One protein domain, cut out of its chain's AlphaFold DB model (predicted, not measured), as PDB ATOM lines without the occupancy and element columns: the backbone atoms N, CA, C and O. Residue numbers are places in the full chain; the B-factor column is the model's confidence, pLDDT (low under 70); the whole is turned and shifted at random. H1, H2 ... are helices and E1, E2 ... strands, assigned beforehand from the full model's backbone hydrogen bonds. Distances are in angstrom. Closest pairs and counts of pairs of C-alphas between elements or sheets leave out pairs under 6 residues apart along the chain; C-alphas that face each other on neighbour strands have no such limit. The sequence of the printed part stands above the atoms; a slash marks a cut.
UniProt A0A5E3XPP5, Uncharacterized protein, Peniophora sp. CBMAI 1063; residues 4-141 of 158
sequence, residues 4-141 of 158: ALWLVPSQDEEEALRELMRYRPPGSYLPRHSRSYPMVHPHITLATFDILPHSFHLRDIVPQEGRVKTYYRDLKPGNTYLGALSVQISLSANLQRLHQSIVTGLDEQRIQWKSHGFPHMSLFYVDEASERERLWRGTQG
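This is residues 4 to 141 of the 158 residues of an uncharacterized protein of Peniophora sp. CBMAI 1063 (UniProt A0A5E3XPP5). Two small antiparallel sheets make the middle of an elongated body: the hairpin E3 and E4 with E5 beside E4, and a ribbon of E1 and E2 whose residue Ile 44 comes near Met 121 of E5. H2 packs on E2 toward one end of the long axis, H3 packs on the sheet of E3, E4 and E5 toward the other, and H1 only grazes that sheet. The printed part has 138 residues with three named helices and five named strands, in the order E1 H1 E2 E3 E4 H2 E5 H3; the class is mixed, helices and strands, with under half of the residues in named elements. The larger sheet has the order E3 - E4 - E5. The whole is only just compact, close to loose, with a radius of gyration of the C-alphas of 17.0 A, and spans 52 by 29 by 22 A.

E1, residues 4 to 7, begins with C-alpha 4 at (21.650, 10.137, 20.866). H1, residues 11 to 21, is 15.0 A long from first to last C-alpha. E2, residues 44 to 49, is also 15.0 A long. E3, residues 72 to 77, measures 14.8 A, and E4, residues 85 to 89, 13.1 A. H2, residues 93 to 108, measures 22.1 A and begins with C-alpha 93 at (40.820, 19.558, 15.368). E5 is residues 120 to 124. H3, residues 129 to 141, is 18.7 A long and ends with C-alpha 141 at (37.565, -7.576, -3.068).

E3 and E4 form a hairpin, antiparallel at 154 degrees, with N 76 and O 86 2.8 A apart, within hydrogen-bond range. E4, the inner strand, is antiparallel to E5 at 157 degrees, with N 87 and O 121 at 2.8 A. H3 is on this sheet, and the two make two layers, a sheet and a helix on it; the closest C-alphas of E3 and H3, those of Pro 77 and Trp 136, are 6.3 A apart. H1 only grazes the sheet with residues 17 to 21. The closest C-alphas of E2 and E5, those of Ile 44 and Met 121, are 4.8 A apart. E1 and E2 are antiparallel at 159 degrees, with N 5 and O 47 at 2.8 A. Residues 48 to 49 of E2 also pair with residues 113 to 114, antiparallel. The closest C-alphas of E2 and H2, those of Leu 46 and His 99, are 6.1 A apart. H2 and H3 are apart. In H1, H2 and H3 every O i to N i+4 pair is within hydrogen-bond range.

The two C-alphas farthest apart, those of Gly 27 and Ser 55, are 52.8 A apart. The printed part has no cut. The links H1 to E2, E2 to E3 and H2 to E5 are long. Residues 31 to 34 and residue 141 have pLDDT under 70.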
ATOM      1  N   ALA A   4      20.378  10.096  21.567       94.56
ATOM      2  CA  ALA A   4      21.650  10.137  20.866       94.56
ATOM      3  C   ALA A   4      21.762  11.434  20.067       94.56
ATOM      4  O   ALA A   4      20.808  11.853  19.411       94.56
ATOM      5  N   LEU A   5      22.938  12.052  20.126       95.62
ATOM      6  CA  LEU A   5      23.297  13.205  19.321       95.62
ATOM      7  C   LEU A   5      24.279  12.773  18.237       95.62
ATOM      8  O   LEU A   5      25.316  12.160  18.515       95.62
ATOM      9  N   TRP A   6      23.941  13.106  16.999       96.00
ATOM     10  CA  TRP A   6      24.625  12.634  15.807       96.00
ATOM     11  C   TRP A   6      25.136  13.798  14.969       96.00
ATOM     12  O   TRP A   6      24.424  14.776  14.756       96.00
ATOM     13  N   LEU A   7      26.350  13.652  14.440       95.38
ATOM     14  CA  LEU A   7      26.783  14.400  13.268       95.38
ATOM     15  C   LEU A   7      26.359  13.607  12.029       95.38
ATOM     16  O   LEU A   7      26.776  12.457  11.858       95.38
ATOM     17  N   VAL A   8      25.524  14.210  11.189       95.56
ATOM     18  CA  VAL A   8      25.005  13.595   9.960       95.56
ATOM     19  C   VAL A   8      25.727  14.149   8.727       95.56
ATOM     20  O   VAL A   8      26.158  15.307   8.751       95.56
ATOM     21  N   PRO A   9      25.905  13.338   7.670       95.50
ATOM     22  CA  PRO A   9      26.462  13.807   6.404       95.50
ATOM     23  C   PRO A   9      25.552  14.848   5.735       95.50
ATOM     24  O   PRO A   9      24.380  14.991   6.087       95.50
ATOM     25  N   SER A  10      26.092  15.580   4.758       94.69
ATOM     26  CA  SER A  10      25.255  16.373   3.852       94.69
ATOM     27  C   SER A  10      24.359  15.467   3.001       94.69
ATOM     28  O   SER A  10      24.601  14.269   2.903       94.69
ATOM     29  N   GLN A  11      23.333  16.036   2.365       94.19
ATOM     30  CA  GLN A  11      22.357  15.266   1.587       94.19
ATOM     31  C   GLN A  11      23.009  14.412   0.482       94.19
ATOM     32  O   GLN A  11      22.704  13.227   0.372       94.19
ATOM     33  N   ASP A  12      23.948  14.980  -0.277       93.94
ATOM     34  CA  ASP A  12      24.634  14.268  -1.366       93.94
ATOM     35  C   ASP A  12      25.503  13.115  -0.828       93.94
ATOM     36  O   ASP A  12      25.529  12.011  -1.373       93.94
ATOM     37  N   GLU A  13      26.202  13.349   0.287       94.44
ATOM     38  CA  GLU A  13      27.008  12.329   0.966       94.44
ATOM     39  C   GLU A  13      26.125  11.232   1.577       94.44
ATOM     40  O   GLU A  13      26.482  10.053   1.541       94.44
ATOM     41  N   GLU A  14      24.968  11.603   2.128       95.25
ATOM     42  CA  GLU A  14      23.987  10.673   2.674       95.25
ATOM     43  C   GLU A  14      23.480   9.714   1.597       95.25
ATOM     44  O   GLU A  14      23.410   8.509   1.841       95.25
ATOM     45  N   GLU A  15      23.155  10.221   0.408       94.75
ATOM     46  CA  GLU A  15      22.681   9.400  -0.706       94.75
ATOM     47  C   GLU A  15      23.742   8.383  -1.145       94.75
ATOM     48  O   GLU A  15      23.454   7.180  -1.203       94.75
ATOM     49  N   ALA A  16      24.985   8.831  -1.336       92.69
ATOM     50  CA  ALA A  16      26.103   7.957  -1.685       92.69
ATOM     51  C   ALA A  16      26.371   6.889  -0.604       92.69
ATOM     52  O   ALA A  16      26.578   5.709  -0.904       92.69
ATOM     53  N   LEU A  17      26.321   7.273   0.676       93.88
ATOM     54  CA  LEU A  17      26.480   6.338   1.793       93.88
ATOM     55  C   LEU A  17      25.321   5.339   1.860       93.88
ATOM     56  O   LEU A  17      25.554   4.149   2.070       93.88
ATOM     57  N   ARG A  18      24.079   5.775   1.634       93.75
ATOM     58  CA  ARG A  18      22.912   4.882   1.593       93.75
ATOM     59  C   ARG A  18      23.011   3.874   0.457       93.75
ATOM     60  O   ARG A  18      22.612   2.725   0.650       93.75
ATOM     61  N   GLU A  19      23.533   4.269  -0.699       91.94
ATOM     62  CA  GLU A  19      23.804   3.339  -1.794       91.94
ATOM     63  C   GLU A  19      24.827   2.276  -1.373       91.94
ATOM     64  O   GLU A  19      24.549   1.078  -1.481       91.94
ATOM     65  N   LEU A  20      25.951   2.692  -0.781       90.44
ATOM     66  CA  LEU A  20      26.956   1.770  -0.244       90.44
ATOM     67  C   LEU A  20      26.356   0.808   0.797       90.44
ATOM     68  O   LEU A  20      26.588  -0.401   0.739       90.44
ATOM     69  N   MET A  21      25.534   1.310   1.720       91.38
ATOM     70  CA  MET A  21      24.901   0.521   2.787       91.38
ATOM     71  C   MET A  21      23.847  -0.479   2.273       91.38
ATOM     72  O   MET A  21      23.425  -1.381   3.008       91.38
ATOM     73  N   ARG A  22      23.433  -0.396   0.999       91.06
ATOM     74  CA  ARG A  22      22.593  -1.416   0.337       91.06
ATOM     75  C   ARG A  22      23.394  -2.611  -0.177       91.06
ATOM     76  O   ARG A  22      22.787  -3.633  -0.506       91.06
ATOM     77  N   TYR A  23      24.725  -2.536  -0.200       89.25
ATOM     78  CA  TYR A  23      25.577  -3.644  -0.623       89.25
ATOM     79  C   TYR A  23      25.303  -4.917   0.191       89.25
ATOM     80  O   TYR A  23      25.204  -4.888   1.420       89.25
ATOM     81  N   ARG A  24      25.188  -6.061  -0.488       86.88
ATOM     82  CA  ARG A  24      25.066  -7.381   0.145       86.88
ATOM     83  C   ARG A  24      26.049  -8.339  -0.528       86.88
ATOM     84  O   ARG A  24      25.975  -8.490  -1.747       86.88
ATOM     85  N   PRO A  25      26.932  -9.017   0.227       85.25
ATOM     86  CA  PRO A  25      27.912  -9.916  -0.368       85.25
ATOM     87  C   PRO A  25      27.222 -11.098  -1.084       85.25
ATOM     88  O   PRO A  25      26.274 -11.678  -0.528       85.25
ATOM     89  N   PRO A  26      27.681 -11.490  -2.289       79.62
ATOM     90  CA  PRO A  26      27.124 -12.615  -3.043       79.62
ATOM     91  C   PRO A  26      27.485 -13.970  -2.412       79.62
ATOM     92  O   PRO A  26      28.481 -14.082  -1.697       79.62
ATOM     93  N   GLY A  27      26.676 -15.007  -2.658       72.06
ATOM     94  CA  GLY A  27      26.951 -16.376  -2.189       72.06
ATOM     95  C   GLY A  27      26.743 -16.586  -0.685       72.06
ATOM     96  O   GLY A  27      27.630 -17.095  -0.007       72.06
ATOM     97  N   SER A  28      25.612 -16.128  -0.136       72.50
ATOM     98  CA  SER A  28      25.224 -16.484   1.237       72.50
ATOM     99  C   SER A  28      24.485 -17.814   1.208       72.50
ATOM    100  O   SER A  28      23.596 -17.992   0.378       72.50
ATOM    101  N   TYR A  29      24.836 -18.716   2.122       71.00
ATOM    102  CA  TYR A  29      24.069 -19.938   2.371       71.00
ATOM    103  C   TYR A  29      22.797 -19.660   3.182       71.00
ATOM    104  O   TYR A  29      21.903 -20.501   3.222       71.00
ATOM    105  N   LEU A  30      22.705 -18.484   3.820       70.94
ATOM    106  CA  LEU A  30      21.516 -18.083   4.555       70.94
ATOM    107  C   LEU A  30      20.465 -17.509   3.596       70.94
ATOM    108  O   LEU A  30      20.791 -16.686   2.727       70.94
ATOM    109  N   PRO A  31      19.186 -17.879   3.772       69.00
ATOM    110  CA  PRO A  31      18.093 -17.228   3.074       69.00
ATOM    111  C   PRO A  31      18.110 -15.716   3.310       69.00
ATOM    112  O   PRO A  31      18.441 -15.244   4.397       69.00
ATOM    113  N   ARG A  32      17.704 -14.923   2.307       68.31
ATOM    114  CA  ARG A  32      17.752 -13.452   2.408       68.31
ATOM    115  C   ARG A  32      17.017 -12.894   3.632       68.31
ATOM    116  O   ARG A  32      17.465 -11.883   4.157       68.31
ATOM    117  N   HIS A  33      15.923 -13.537   4.037       67.44
ATOM    118  CA  HIS A  33      15.069 -13.138   5.158       67.44
ATOM    119  C   HIS A  33      15.671 -13.458   6.534       67.44
ATOM    120  O   HIS A  33      15.233 -12.893   7.526       67.44
ATOM    121  N   SER A  34      16.675 -14.334   6.592       66.06
ATOM    122  CA  SER A  34      17.368 -14.726   7.825       66.06
ATOM    123  C   SER A  34      18.597 -13.866   8.107       66.06
ATOM    124  O   SER A  34      19.408 -14.246   8.937       66.06
ATOM    125  N   ARG A  35      18.792 -12.770   7.361       71.88
ATOM    126  CA  ARG A  35      19.970 -11.908   7.475       71.88
ATOM    127  C   ARG A  35      19.555 -10.542   7.985       71.88
ATOM    128  O   ARG A  35      18.854  -9.804   7.282       71.88
ATOM    129  N   SER A  36      20.031 -10.187   9.167       74.62
ATOM    130  CA  SER A  36      19.740  -8.888   9.766       74.62
ATOM    131  C   SER A  36      20.625  -7.814   9.140       74.62
ATOM    132  O   SER A  36      21.791  -7.694   9.482       74.62
ATOM    133  N   TYR A  37      20.071  -7.035   8.208       83.94
ATOM    134  CA  TYR A  37      20.725  -5.856   7.631       83.94
ATOM    135  C   TYR A  37      19.786  -4.644   7.679       83.94
ATOM    136  O   TYR A  37      19.270  -4.224   6.630       83.94
ATOM    137  N   PRO A  38      19.507  -4.096   8.872       88.12
ATOM    138  CA  PRO A  38      18.694  -2.897   8.975       88.12
ATOM    139  C   PRO A  38      19.357  -1.737   8.228       88.12
ATOM    140  O   PRO A  38      20.573  -1.541   8.268       88.12
ATOM    141  N   MET A  39      18.529  -0.947   7.555       86.75
ATOM    142  CA  MET A  39      18.922   0.367   7.063       86.75
ATOM    143  C   MET A  39      18.981   1.319   8.253       86.75
ATOM    144  O   MET A  39      17.968   1.539   8.913       86.75
ATOM    145  N   VAL A  40      20.148   1.905   8.501       89.06
ATOM    146  CA  VAL A  40      20.313   2.968   9.496       89.06
ATOM    147  C   VAL A  40      20.670   4.274   8.809       89.06
ATOM    148  O   VAL A  40      21.147   4.281   7.675       89.06
ATOM    149  N   HIS A  41      20.397   5.394   9.471       93.50
ATOM    150  CA  HIS A  41      20.880   6.680   8.988       93.50
ATOM    151  C   HIS A  41      22.409   6.687   9.099       93.50
ATOM    152  O   HIS A  41      22.900   6.319  10.163       93.50
ATOM    153  N   PRO A  42      23.187   7.080   8.080       95.38
ATOM    154  CA  PRO A  42      24.621   7.273   8.265       95.38
ATOM    155  C   PRO A  42      24.852   8.420   9.258       95.38
ATOM    156  O   PRO A  42      24.268   9.496   9.120       95.38
ATOM    157  N   HIS A  43      25.654   8.179  10.293       96.25
ATOM    158  CA  HIS A  43      25.941   9.164  11.335       96.25
ATOM    159  C   HIS A  43      27.252   8.869  12.066       96.25
ATOM    160  O   HIS A  43      27.680   7.721  12.163       96.25
ATOM    161  N   ILE A  44      27.857   9.913  12.633       96.44
ATOM    162  CA  ILE A  44      28.895   9.801  13.661       96.44
ATOM    163  C   ILE A  44      28.238  10.123  15.001       96.44
ATOM    164  O   ILE A  44      27.724  11.225  15.198       96.44
ATOM    165  N   THR A  45      28.256   9.172  15.932       96.38
ATOM    166  CA  THR A  45      27.711   9.393  17.276       96.38
ATOM    167  C   THR A  45      28.619  10.329  18.062       96.38
ATOM    168  O   THR A  45      29.778  10.001  18.306       96.38
ATOM    169  N   LEU A  46      28.094  11.489  18.464       96.62
ATOM    170  CA  LEU A  46      28.807  12.470  19.285       96.62
ATOM    171  C   LEU A  46      28.638  12.143  20.769       96.62
ATOM    172  O   LEU A  46      29.621  12.101  21.507       96.62
ATOM    173  N   ALA A  47      27.405  11.855  21.189       96.62
ATOM    174  CA  ALA A  47      27.076  11.476  22.557       96.62
ATOM    175  C   ALA A  47      25.769  10.672  22.612       96.62
ATOM    176  O   ALA A  47      24.870  10.877  21.797       96.62
ATOM    177  N   THR A  48      25.642   9.796  23.604       96.06
ATOM    178  CA  THR A  48      24.389   9.138  24.001       96.06
ATOM    179  C   THR A  48      24.148   9.344  25.489       96.06
ATOM    180  O   THR A  48      25.108   9.265  26.255       96.06
ATOM    181  N   PHE A  49      22.906   9.560  25.910       94.25
ATOM    182  CA  PHE A  49      22.545   9.851  27.304       94.25
ATOM    183  C   PHE A  49      21.107   9.403  27.599       94.25
ATOM    184  O   PHE A  49      20.267   9.381  26.704       94.25
ATOM    185  N   ASP A  50      20.817   9.028  28.845       90.69
ATOM    186  CA  ASP A  50      19.564   8.331  29.187       90.69
ATOM    187  C   ASP A  50      18.495   9.229  29.818       90.69
ATOM    188  O   ASP A  50      17.299   8.978  29.673       90.69
ATOM    189  N   ILE A  51      18.913  10.269  30.539       89.00
ATOM    190  CA  ILE A  51      18.024  11.117  31.335       89.00
ATOM    191  C   ILE A  51      18.331  12.571  31.004       89.00
ATOM    192  O   ILE A  51      19.478  13.003  31.093       89.00
ATOM    193  N   LEU A  52      17.289  13.316  30.639       91.31
ATOM    194  CA  LEU A  52      17.348  14.753  30.403       91.31
ATOM    195  C   LEU A  52      16.535  15.484  31.479       91.31
ATOM    196  O   LEU A  52      15.411  15.060  31.763       91.31
ATOM    197  N   PRO A  53      17.054  16.573  32.071       89.75
ATOM    198  CA  PRO A  53      16.251  17.435  32.930       89.75
ATOM    199  C   PRO A  53      15.151  18.134  32.115       89.75
ATOM    200  O   PRO A  53      15.315  18.394  30.926       89.75
ATOM    201  N   HIS A  54      14.036  18.497  32.756       89.62
ATOM    202  CA  HIS A  54      12.932  19.210  32.087       89.62
ATOM    203  C   HIS A  54      13.345  20.561  31.482       89.62
ATOM    204  O   HIS A  54      12.708  21.030  30.546       89.62
ATOM    205  N   SER A  55      14.406  21.172  32.010       89.88
ATOM    206  CA  SER A  55      14.989  22.423  31.525       89.88
ATOM    207  C   SER A  55      15.986  22.238  30.379       89.88
ATOM    208  O   SER A  55      16.618  23.207  29.977       89.88
ATOM    209  N   PHE A  56      16.204  21.011  29.896       93.00
ATOM    210  CA  PHE A  56      17.173  20.762  28.837       93.00
ATOM    211  C   PHE A  56      16.703  21.366  27.514       93.00
ATOM    212  O   PHE A  56      15.640  21.006  26.995       93.00
ATOM    213  N   HIS A  57      17.549  22.194  26.904       92.25
ATOM    214  CA  HIS A  57      17.366  22.627  25.530       92.25
ATOM    215  C   HIS A  57      18.578  22.239  24.681       92.25
ATOM    216  O   HIS A  57      19.717  22.580  24.976       92.25
ATOM    217  N   LEU A  58      18.326  21.564  23.554       91.38
ATOM    218  CA  LEU A  58      19.385  21.092  22.654       91.38
ATOM    219  C   LEU A  58      20.304  22.225  22.161       91.38
ATOM    220  O   LEU A  58      21.499  22.021  21.959       91.38
ATOM    221  N   ARG A  59      19.746  23.427  21.988       92.00
ATOM    222  CA  ARG A  59      20.482  24.624  21.560       92.00
ATOM    223  C   ARG A  59      21.570  25.063  22.541       92.00
ATOM    224  O   ARG A  59      22.482  25.760  22.120       92.00
ATOM    225  N   ASP A  60      21.478  24.648  23.803       90.62
ATOM    226  CA  ASP A  60      22.424  25.035  24.851       90.62
ATOM    227  C   ASP A  60      23.746  24.263  24.728       90.62
ATOM    228  O   ASP A  60      24.775  24.724  25.208       90.62
ATOM    229  N   ILE A  61      23.729  23.095  24.071       92.75
ATOM    230  CA  ILE A  61      24.909  22.227  23.920       92.75
ATOM    231  C   ILE A  61      25.375  22.079  22.470       92.75
ATOM    232  O   ILE A  61      26.523  21.712  22.227       92.75
ATOM    233  N   VAL A  62      24.495  22.317  21.492       91.62
ATOM    234  CA  VAL A  62      24.832  22.202  20.069       91.62
ATOM    235  C   VAL A  62      25.267  23.570  19.547       91.62
ATOM    236  O   VAL A  62      24.452  24.495  19.555       91.62
ATOM    237  N   PRO A  63      26.507  23.717  19.041       87.94
ATOM    238  CA  PRO A  63      26.924  24.942  18.370       87.94
ATOM    239  C   PRO A  63      25.967  25.289  17.225       87.94
ATOM    240  O   PRO A  63      25.640  24.436  16.402       87.94
ATOM    241  N   GLN A  64      25.513  26.541  17.171       83.69
ATOM    242  CA  GLN A  64      24.516  26.985  16.186       83.69
ATOM    243  C   GLN A  64      25.118  27.288  14.805       83.69
ATOM    244  O   GLN A  64      24.386  27.557  13.855       83.69
ATOM    245  N   GLU A  65      26.442  27.231  14.672       76.50
ATOM    246  CA  GLU A  65      27.143  27.609  13.451       76.50
ATOM    247  C   GLU A  65      27.989  26.470  12.878       76.50
ATOM    248  O   GLU A  65      28.796  25.844  13.567       76.50
ATOM    249  N   GLY A  66      27.880  26.308  11.559       79.44
ATOM    250  CA  GLY A  66      28.914  25.700  10.731       79.44
ATOM    251  C   GLY A  66      28.745  24.213  10.423       79.44
ATOM    252  O   GLY A  66      28.264  23.406  11.212       79.44
ATOM    253  N   ARG A  67      29.207  23.838   9.228       87.75
ATOM    254  CA  ARG A  67      29.420  22.439   8.841       87.75
ATOM    255  C   ARG A  67      30.777  21.982   9.367       87.75
ATOM    256  O   ARG A  67      31.770  22.696   9.219       87.75
ATOM    257  N   VAL A  68      30.848  20.768   9.904       91.94
ATOM    258  CA  VAL A  68      32.122  20.160  10.307       91.94
ATOM    259  C   VAL A  68      32.629  19.258   9.192       91.94
ATOM    260  O   VAL A  68      32.034  18.230   8.891       91.94
ATOM    261  N   LYS A  69      33.761  19.637   8.590       92.50
ATOM    262  CA  LYS A  69      34.467  18.773   7.639       92.50
ATOM    263  C   LYS A  69      35.101  17.598   8.380       92.50
ATOM    264  O   LYS A  69      35.895  17.794   9.308       92.50
ATOM    265  N   THR A  70      34.771  16.394   7.941       94.00
ATOM    266  CA  THR A  70      35.347  15.138   8.422       94.00
ATOM    267  C   THR A  70      36.067  14.443   7.273       94.00
ATOM    268  O   THR A  70      35.833  14.749   6.105       94.00
ATOM    269  N   TYR A  71      36.993  13.545   7.598       94.56
ATOM    270  CA  TYR A  71      37.785  12.843   6.592       94.56
ATOM    271  C   TYR A  71      37.770  11.354   6.884       94.56
ATOM    272  O   TYR A  71      38.052  10.939   8.011       94.56
ATOM    273  N   TYR A  72      37.468  10.561   5.859       93.31
ATOM    274  CA  TYR A  72      37.658   9.117   5.884       93.31
ATOM    275  C   TYR A  72      39.115   8.789   6.237       93.31
ATOM    276  O   TYR A  72      40.034   9.430   5.723       93.31
ATOM    277  N   ARG A  73      39.324   7.808   7.117       94.38
ATOM    278  CA  ARG A  73      40.658   7.293   7.446       94.38
ATOM    279  C   ARG A  73      40.814   5.857   6.973       94.38
ATOM    280  O   ARG A  73      41.690   5.562   6.168       94.38
ATOM    281  N   ASP A  74      39.957   4.980   7.473       93.50
ATOM    282  CA  ASP A  74      40.033   3.547   7.230       93.50
ATOM    283  C   ASP A  74      38.661   2.882   7.360       93.50
ATOM    284  O   ASP A  74      37.726   3.425   7.952       93.50
ATOM    285  N   LEU A  75      38.541   1.687   6.792       93.44
ATOM    286  CA  LEU A  75      37.388   0.819   6.958       93.44
ATOM    287  C   LEU A  75      37.765  -0.277   7.953       93.44
ATOM    288  O   LEU A  75      38.744  -0.994   7.747       93.44
ATOM    289  N   LYS A  76      36.981  -0.421   9.021       93.50
ATOM    290  CA  LYS A  76      37.279  -1.340  10.119       93.50
ATOM    291  C   LYS A  76      36.163  -2.372  10.294       93.50
ATOM    292  O   LYS A  76      35.023  -1.974  10.569       93.50
ATOM    293  N   PRO A  77      36.467  -3.681  10.186       93.31
ATOM    294  CA  PRO A  77      35.517  -4.721  10.545       93.31
ATOM    295  C   PRO A  77      35.346  -4.754  12.066       93.31
ATOM    296  O   PRO A  77      36.303  -4.538  12.818       93.31
ATOM    297  N   GLY A  78      34.137  -5.052  12.526       90.12
ATOM    298  CA  GLY A  78      33.880  -5.309  13.938       90.12
ATOM    299  C   GLY A  78      33.206  -6.651  14.164       90.12
ATOM    300  O   GLY A  78      32.792  -7.354  13.242       90.12
ATOM    301  N   ASN A  79      33.141  -7.035  15.433       88.69
ATOM    302  CA  ASN A  79      32.656  -8.338  15.879       88.69
ATOM    303  C   ASN A  79      31.298  -8.265  16.596       88.69
ATOM    304  O   ASN A  79      30.810  -9.294  17.056       88.69
ATOM    305  N   THR A  80      30.690  -7.081  16.676       88.56
ATOM    306  CA  THR A  80      29.392  -6.841  17.317       88.56
ATOM    307  C   THR A  80      28.315  -6.527  16.284       88.56
ATOM    308  O   THR A  80      28.620  -6.108  15.167       88.56
ATOM    309  N   TYR A  81      27.049  -6.674  16.681       87.06
ATOM    310  CA  TYR A  81      25.906  -6.292  15.853       87.06
ATOM    311  C   TYR A  81      25.990  -4.827  15.394       87.06
ATOM    312  O   TYR A  81      25.976  -4.570  14.199       87.06
ATOM    313  N   LEU A  82      26.172  -3.874  16.318       85.88
ATOM    314  CA  LEU A  82      26.189  -2.428  16.027       85.88
ATOM    315  C   LEU A  82      27.466  -1.928  15.323       85.88
ATOM    316  O   LEU A  82      27.551  -0.767  14.925       85.88
ATOM    317  N   GLY A  83      28.479  -2.780  15.199       84.31
ATOM    318  CA  GLY A  83      29.788  -2.417  14.666       84.31
ATOM    319  C   GLY A  83      30.284  -3.378  13.599       84.31
ATOM    320  O   GLY A  83      31.490  -3.454  13.411       84.31
ATOM    321  N   ALA A  84      29.401  -4.126  12.929       90.44
ATOM    322  CA  ALA A  84      29.798  -5.181  11.993       90.44
ATOM    323  C   ALA A  84      30.804  -4.689  10.940       90.44
ATOM    324  O   ALA A  84      31.796  -5.362  10.655       90.44
ATOM    325  N   LEU A  85      30.580  -3.486  10.413       93.12
ATOM    326  CA  LEU A  85      31.543  -2.777   9.585       93.12
ATOM    327  C   LEU A  85      31.362  -1.269   9.770       93.12
ATOM    328  O   LEU A  85      30.240  -0.758   9.711       93.12
ATOM    329  N   SER A  86      32.467  -0.562   9.986       93.69
ATOM    330  CA  SER A  86      32.463   0.872  10.272       93.69
ATOM    331  C   SER A  86      33.510   1.615   9.457       93.69
ATOM    332  O   SER A  86      34.604   1.105   9.216       93.69
ATOM    333  N   VAL A  87      33.182   2.843   9.075       94.19
ATOM    334  CA  VAL A  87      34.154   3.835   8.630       94.19
ATOM    335  C   VAL A  87      34.755   4.490   9.859       94.19
ATOM    336  O   VAL A  87      34.053   5.035  10.711       94.19
ATOM    337  N   GLN A  88      36.071   4.459   9.930       95.88
ATOM    338  CA  GLN A  88      36.838   5.225  10.885       95.88
ATOM    339  C   GLN A  88      37.109   6.614  10.317       95.88
ATOM    340  O   GLN A  88      37.502   6.777   9.157       95.88
ATOM    341  N   ILE A  89      36.895   7.622  11.155       96.69
ATOM    342  CA  ILE A  89      37.014   9.022  10.770       96.69
ATOM    343  C   ILE A  89      38.304   9.581  11.369       96.69
ATOM    344  O   ILE A  89      38.696   9.254  12.491       96.69
ATOM    345  N   SER A  90      38.995  10.430  10.619       96.94
ATOM    346  CA  SER A  90      40.139  11.170  11.143       96.94
ATOM    347  C   SER A  90      39.664  12.157  12.209       96.94
ATOM    348  O   SER A  90      38.792  12.988  11.945       96.94
ATOM    349  N   LEU A  91      40.255  12.093  13.404       95.69
ATOM    350  CA  LEU A  91      39.988  13.046  14.480       95.69
ATOM    351  C   LEU A  91      40.641  14.394  14.146       95.69
ATOM    352  O   LEU A  91      41.763  14.683  14.549       95.69
ATOM    353  N   SER A  92      39.947  15.201  13.346       95.50
ATOM    354  CA  SER A  92      40.374  16.559  13.024       95.50
ATOM    355  C   SER A  92      40.183  17.482  14.229       95.50
ATOM    356  O   SER A  92      39.282  17.276  15.043       95.50
ATOM    357  N   ALA A  93      40.970  18.559  14.308       94.38
ATOM    358  CA  ALA A  93      40.820  19.558  15.368       94.38
ATOM    359  C   ALA A  93      39.401  20.160  15.415       94.38
ATOM    360  O   ALA A  93      38.901  20.489  16.483       94.38
ATOM    361  N   ASN A  94      38.721  20.291  14.271       92.62
ATOM    362  CA  ASN A  94      37.351  20.812  14.220       92.62
ATOM    363  C   ASN A  94      36.344  19.815  14.797       92.62
ATOM    364  O   ASN A  94      35.470  20.206  15.564       92.62
ATOM    365  N   LEU A  95      36.486  18.532  14.453       95.19
ATOM    366  CA  LEU A  95      35.617  17.477  14.965       95.19
ATOM    367  C   LEU A  95      35.830  17.261  16.468       95.19
ATOM    368  O   LEU A  95      34.862  17.117  17.210       95.19
ATOM    369  N   GLN A  96      37.084  17.307  16.920       95.50
ATOM    370  CA  GLN A  96      37.420  17.246  18.339       95.50
ATOM    371  C   GLN A  96      36.835  18.436  19.109       95.50
ATOM    372  O   GLN A  96      36.226  18.228  20.153       95.50
ATOM    373  N   ARG A  97      36.959  19.666  18.588       94.25
ATOM    374  CA  ARG A  97      36.377  20.861  19.222       94.25
ATOM    375  C   ARG A  97      34.853  20.802  19.302       94.25
ATOM    376  O   ARG A  97      34.303  21.140  20.344       94.25
ATOM    377  N   LEU A  98      34.178  20.348  18.240       94.94
ATOM    378  CA  LEU A  98      32.727  20.132  18.264       94.94
ATOM    379  C   LEU A  98      32.347  19.145  19.373       94.94
ATOM    380  O   LEU A  98      31.466  19.431  20.180       94.94
ATOM    381  N   HIS A  99      33.021  17.992  19.413       96.06
ATOM    382  CA  HIS A  99      32.751  16.961  20.410       96.06
ATOM    383  C   HIS A  99      32.972  17.479  21.832       96.06
ATOM    384  O   HIS A  99      32.068  17.359  22.651       96.06
ATOM    385  N   GLN A 100      34.105  18.140  22.084       95.31
ATOM    386  CA  GLN A 100      34.431  18.762  23.370       95.31
ATOM    387  C   GLN A 100      33.378  19.787  23.803       95.31
ATOM    388  O   GLN A 100      32.888  19.705  24.922       95.31
ATOM    389  N   SER A 101      32.971  20.697  22.912       95.00
ATOM    390  CA  SER A 101      31.942  21.703  23.215       95.00
ATOM    391  C   SER A 101      30.623  21.066  23.656       95.00
ATOM    392  O   SER A 101      30.008  21.524  24.615       95.00
ATOM    393  N   ILE A 102      30.196  20.004  22.968       95.94
ATOM    394  CA  ILE A 102      28.956  19.292  23.281       95.94
ATOM    395  C   ILE A 102      29.054  18.605  24.640       95.94
ATOM    396  O   ILE A 102      28.142  18.728  25.455       95.94
ATOM    397  N   VAL A 103      30.135  17.860  24.887       95.81
ATOM    398  CA  VAL A 103      30.254  17.078  26.123       95.81
ATOM    399  C   VAL A 103      30.462  17.964  27.343       95.81
ATOM    400  O   VAL A 103      29.870  17.686  28.377       95.81
ATOM    401  N   THR A 104      31.182  19.079  27.204       95.81
ATOM    402  CA  THR A 104      31.274  20.091  28.261       95.81
ATOM    403  C   THR A 104      29.898  20.673  28.587       95.81
ATOM    404  O   THR A 104      29.541  20.732  29.758       95.81
ATOM    405  N   GLY A 105      29.081  21.008  27.580       94.81
ATOM    406  CA  GLY A 105      27.715  21.489  27.819       94.81
ATOM    407  C   GLY A 105      26.809  20.444  28.490       94.81
ATOM    408  O   GLY A 105      25.969  20.788  29.322       94.81
ATOM    409  N   LEU A 106      26.989  19.156  28.174       95.44
ATOM    410  CA  LEU A 106      26.302  18.061  28.872       95.44
ATOM    411  C   LEU A 106      26.770  17.936  30.332       95.44
ATOM    412  O   LEU A 106      25.933  17.794  31.228       95.44
ATOM    413  N   ASP A 107      28.078  18.029  30.581       95.62
ATOM    414  CA  ASP A 107      28.677  17.937  31.918       95.62
ATOM    415  C   ASP A 107      28.235  19.099  32.825       95.62
ATOM    416  O   ASP A 107      27.879  18.877  33.986       95.62
ATOM    417  N   GLU A 108      28.175  20.327  32.299       94.69
ATOM    418  CA  GLU A 108      27.674  21.516  33.012       94.69
ATOM    419  C   GLU A 108      26.215  21.351  33.460       94.69
ATOM    420  O   GLU A 108      25.831  21.778  34.553       94.69
ATOM    421  N   GLN A 109      25.416  20.649  32.656       94.00
ATOM    422  CA  GLN A 109      24.033  20.288  32.975       94.00
ATOM    423  C   GLN A 109      23.913  18.989  33.786       94.00
ATOM    424  O   GLN A 109      22.803  18.546  34.089       94.00
ATOM    425  N   ARG A 110      25.045  18.385  34.179       94.44
ATOM    426  CA  ARG A 110      25.138  17.127  34.939       94.44
ATOM    427  C   ARG A 110      24.482  15.935  34.232       94.44
ATOM    428  O   ARG A 110      24.001  15.009  34.891       94.44
ATOM    429  N   ILE A 111      24.471  15.938  32.902       95.00
ATOM    430  CA  ILE A 111      23.925  14.853  32.086       95.00
ATOM    431  C   ILE A 111      25.025  13.822  31.838       95.00
ATOM    432  O   ILE A 111      26.030  14.101  31.192       95.00
ATOM    433  N   GLN A 112      24.817  12.599  32.326       95.31
ATOM    434  CA  GLN A 112      25.736  11.489  32.080       95.31
ATOM    435  C   GLN A 112      25.662  11.057  30.614       95.31
ATOM    436  O   GLN A 112      24.592  10.680  30.130       95.31
ATOM    437  N   TRP A 113      26.802  11.067  29.926       95.81
ATOM    438  CA  TRP A 113      26.894  10.741  28.507       95.81
ATOM    439  C   TRP A 113      27.949   9.669  28.217       95.81
ATOM    440  O   TRP A 113      28.845   9.391  29.014       95.81
ATOM    441  N   LYS A 114      27.831   9.039  27.047       95.94
ATOM    442  CA  LYS A 114      28.796   8.070  26.510       95.94
ATOM    443  C   LYS A 114      29.072   8.380  25.042       95.94
ATOM    444  O   LYS A 114      28.181   8.835  24.330       95.94
ATOM    445  N   SER A 115      30.288   8.112  24.571       91.62
ATOM    446  CA  SER A 115      30.650   8.227  23.149       91.62
ATOM    447  C   SER A 115      31.601   7.100  22.751       91.62
ATOM    448  O   SER A 115      32.812   7.262  22.599       91.62
ATOM    449  N   HIS A 116      31.051   5.887  22.694       86.38
ATOM    450  CA  HIS A 116      31.837   4.683  22.449       86.38
ATOM    451  C   HIS A 116      32.490   4.723  21.066       86.38
ATOM    452  O   HIS A 116      31.804   4.823  20.055       86.38
ATOM    453  N   GLY A 117      33.819   4.606  21.019       85.81
ATOM    454  CA  GLY A 117      34.569   4.471  19.769       85.81
ATOM    455  C   GLY A 117      34.600   5.724  18.890       85.81
ATOM    456  O   GLY A 117      34.852   5.605  17.694       85.81
ATOM    457  N   PHE A 118      34.311   6.911  19.425       94.19
ATOM    458  CA  PHE A 118      34.378   8.151  18.652       94.19
ATOM    459  C   PHE A 118      35.806   8.444  18.128       94.19
ATOM    460  O   PHE A 118      36.764   8.274  18.887       94.19
ATOM    461  N   PRO A 119      35.973   8.937  16.880       96.56
ATOM    462  CA  PRO A 119      34.952   9.129  15.847       96.56
ATOM    463  C   PRO A 119      34.880   7.949  14.857       96.56
ATOM    464  O   PRO A 119      35.857   7.601  14.190       96.56
ATOM    465  N   HIS A 120      33.690   7.370  14.697       96.00
ATOM    466  CA  HIS A 120      33.402   6.376  13.660       96.00
ATOM    467  C   HIS A 120      31.956   6.505  13.168       96.00
ATOM    468  O   HIS A 120      31.113   7.090  13.848       96.00
ATOM    469  N   MET A 121      31.682   5.934  11.997       95.75
ATOM    470  CA  MET A 121      30.350   5.786  11.418       95.75
ATOM    471  C   MET A 121      30.119   4.314  11.090       95.75
ATOM    472  O   MET A 121      30.845   3.732  10.282       95.75
ATOM    473  N   SER A 122      29.115   3.692  11.698       94.12
ATOM    474  CA  SER A 122      28.734   2.330  11.325       94.12
ATOM    475  C   SER A 122      28.033   2.323   9.970       94.12
ATOM    476  O   SER A 122      27.102   3.092   9.743       94.12
ATOM    477  N   LEU A 123      28.463   1.431   9.079       92.75
ATOM    478  CA  LEU A 123      27.835   1.235   7.770       92.75
ATOM    479  C   LEU A 123      26.832   0.081   7.786       92.75
ATOM    480  O   LEU A 123      25.822   0.115   7.090       92.75
ATOM    481  N   PHE A 124      27.107  -0.963   8.566       92.00
ATOM    482  CA  PHE A 124      26.268  -2.154   8.597       92.00
ATOM    483  C   PHE A 124      26.090  -2.630  10.028       92.00
ATOM    484  O   PHE A 124      27.063  -2.681  10.786       92.00
ATOM    485  N   TYR A 125      24.861  -3.032  10.356       91.44
ATOM    486  CA  TYR A 125      24.581  -3.873  11.512       91.44
ATOM    487  C   TYR A 125      24.259  -5.273  11.026       91.44
ATOM    488  O   TYR A 125      23.454  -5.417  10.110       91.44
ATOM    489  N   VAL A 126      24.937  -6.274  11.584       89.69
ATOM    490  CA  VAL A 126      24.828  -7.672  11.148       89.69
ATOM    491  C   VAL A 126      25.005  -8.576  12.354       89.69
ATOM    492  O   VAL A 126      26.037  -8.516  13.034       89.69
ATOM    493  N   ASP A 127      24.004  -9.405  12.622       86.81
ATOM    494  CA  ASP A 127      23.973 -10.257  13.813       86.81
ATOM    495  C   ASP A 127      24.814 -11.524  13.610       86.81
ATOM    496  O   ASP A 127      25.604 -11.937  14.465       86.81
ATOM    497  N   GLU A 128      24.762 -12.077  12.401       88.25
ATOM    498  CA  GLU A 128      25.393 -13.342  12.060       88.25
ATOM    499  C   GLU A 128      26.902 -13.160  11.810       88.25
ATOM    500  O   GLU A 128      27.338 -12.433  10.913       88.25
ATOM    501  N   ALA A 129      27.740 -13.854  12.590       86.69
ATOM    502  CA  ALA A 129      29.200 -13.727  12.510       86.69
ATOM    503  C   ALA A 129      29.773 -14.087  11.125       86.69
ATOM    504  O   ALA A 129      30.663 -13.399  10.623       86.69
ATOM    505  N   SER A 130      29.230 -15.125  10.485       87.38
ATOM    506  CA  SER A 130      29.619 -15.540   9.132       87.38
ATOM    507  C   SER A 130      29.264 -14.488   8.074       87.38
ATOM    508  O   SER A 130      30.024 -14.278   7.127       87.38
ATOM    509  N   GLU A 131      28.148 -13.773   8.239       87.81
ATOM    510  CA  GLU A 131      27.764 -12.682   7.339       87.81
ATOM    511  C   GLU A 131      28.667 -11.454   7.523       87.81
ATOM    512  O   GLU A 131      29.011 -10.812   6.527       87.81
ATOM    513  N   ARG A 132      29.134 -11.165   8.750       90.00
ATOM    514  CA  ARG A 132      30.141 -10.112   9.000       90.00
ATOM    515  C   ARG A 132      31.448 -10.380   8.261       90.00
ATOM    516  O   ARG A 132      31.982  -9.490   7.600       90.00
ATOM    517  N   GLU A 133      31.947 -11.611   8.328       89.00
ATOM    518  CA  GLU A 133      33.180 -11.985   7.633       89.00
ATOM    519  C   GLU A 133      33.026 -11.883   6.107       89.00
ATOM    520  O   GLU A 133      33.895 -11.335   5.419       89.00
ATOM    521  N   ARG A 134      31.897 -12.357   5.567       88.81
ATOM    522  CA  ARG A 134      31.587 -12.251   4.132       88.81
ATOM    523  C   ARG A 134      31.474 -10.798   3.678       88.81
ATOM    524  O   ARG A 134      31.975 -10.462   2.603       88.81
ATOM    525  N   LEU A 135      30.849  -9.943   4.486       90.00
ATOM    526  CA  LEU A 135      30.757  -8.509   4.230       90.00
ATOM    527  C   LEU A 135      32.155  -7.891   4.126       90.00
ATOM    528  O   LEU A 135      32.456  -7.262   3.112       90.00
ATOM    529  N   TRP A 136      33.025  -8.145   5.108       91.12
ATOM    530  CA  TRP A 136      34.400  -7.643   5.098       91.12
ATOM    531  C   TRP A 136      35.168  -8.089   3.849       91.12
ATOM    532  O   TRP A 136      35.676  -7.250   3.103       91.12
ATOM    533  N   ARG A 137      35.177  -9.394   3.545       89.75
ATOM    534  CA  ARG A 137      35.845  -9.930   2.343       89.75
ATOM    535  C   ARG A 137      35.310  -9.300   1.055       89.75
ATOM    536  O   ARG A 137      36.094  -8.965   0.170       89.75
ATOM    537  N   GLY A 138      33.994  -9.112   0.962       87.25
ATOM    538  CA  GLY A 138      33.349  -8.465  -0.178       87.25
ATOM    539  C   GLY A 138      33.807  -7.019  -0.378       87.25
ATOM    540  O   GLY A 138      34.084  -6.621  -1.504       87.25
ATOM    541  N   THR A 139      33.962  -6.261   0.712       83.31
ATOM    542  CA  THR A 139      34.460  -4.876   0.647       83.31
ATOM    543  C   THR A 139      35.948  -4.784   0.300       83.31
ATOM    544  O   THR A 139      36.345  -3.867  -0.408       83.31
ATOM    545  N   GLN A 140      36.758  -5.770   0.700       81.06
ATOM    546  CA  GLN A 140      38.179  -5.861   0.334       81.06
ATOM    547  C   GLN A 140      38.398  -6.292  -1.128       81.06
ATOM    548  O   GLN A 140      39.391  -5.936  -1.758       81.06
ATOM    549  N   GLY A 141      37.476  -7.081  -1.690       61.78
ATOM    550  CA  GLY A 141      37.565  -7.576  -3.068       61.78
ATOM    551  C   GLY A 141      37.392  -6.497  -4.143       61.78
ATOM    552  O   GLY A 141      37.850  -6.691  -5.268       61.78
TER     553      GLY A 141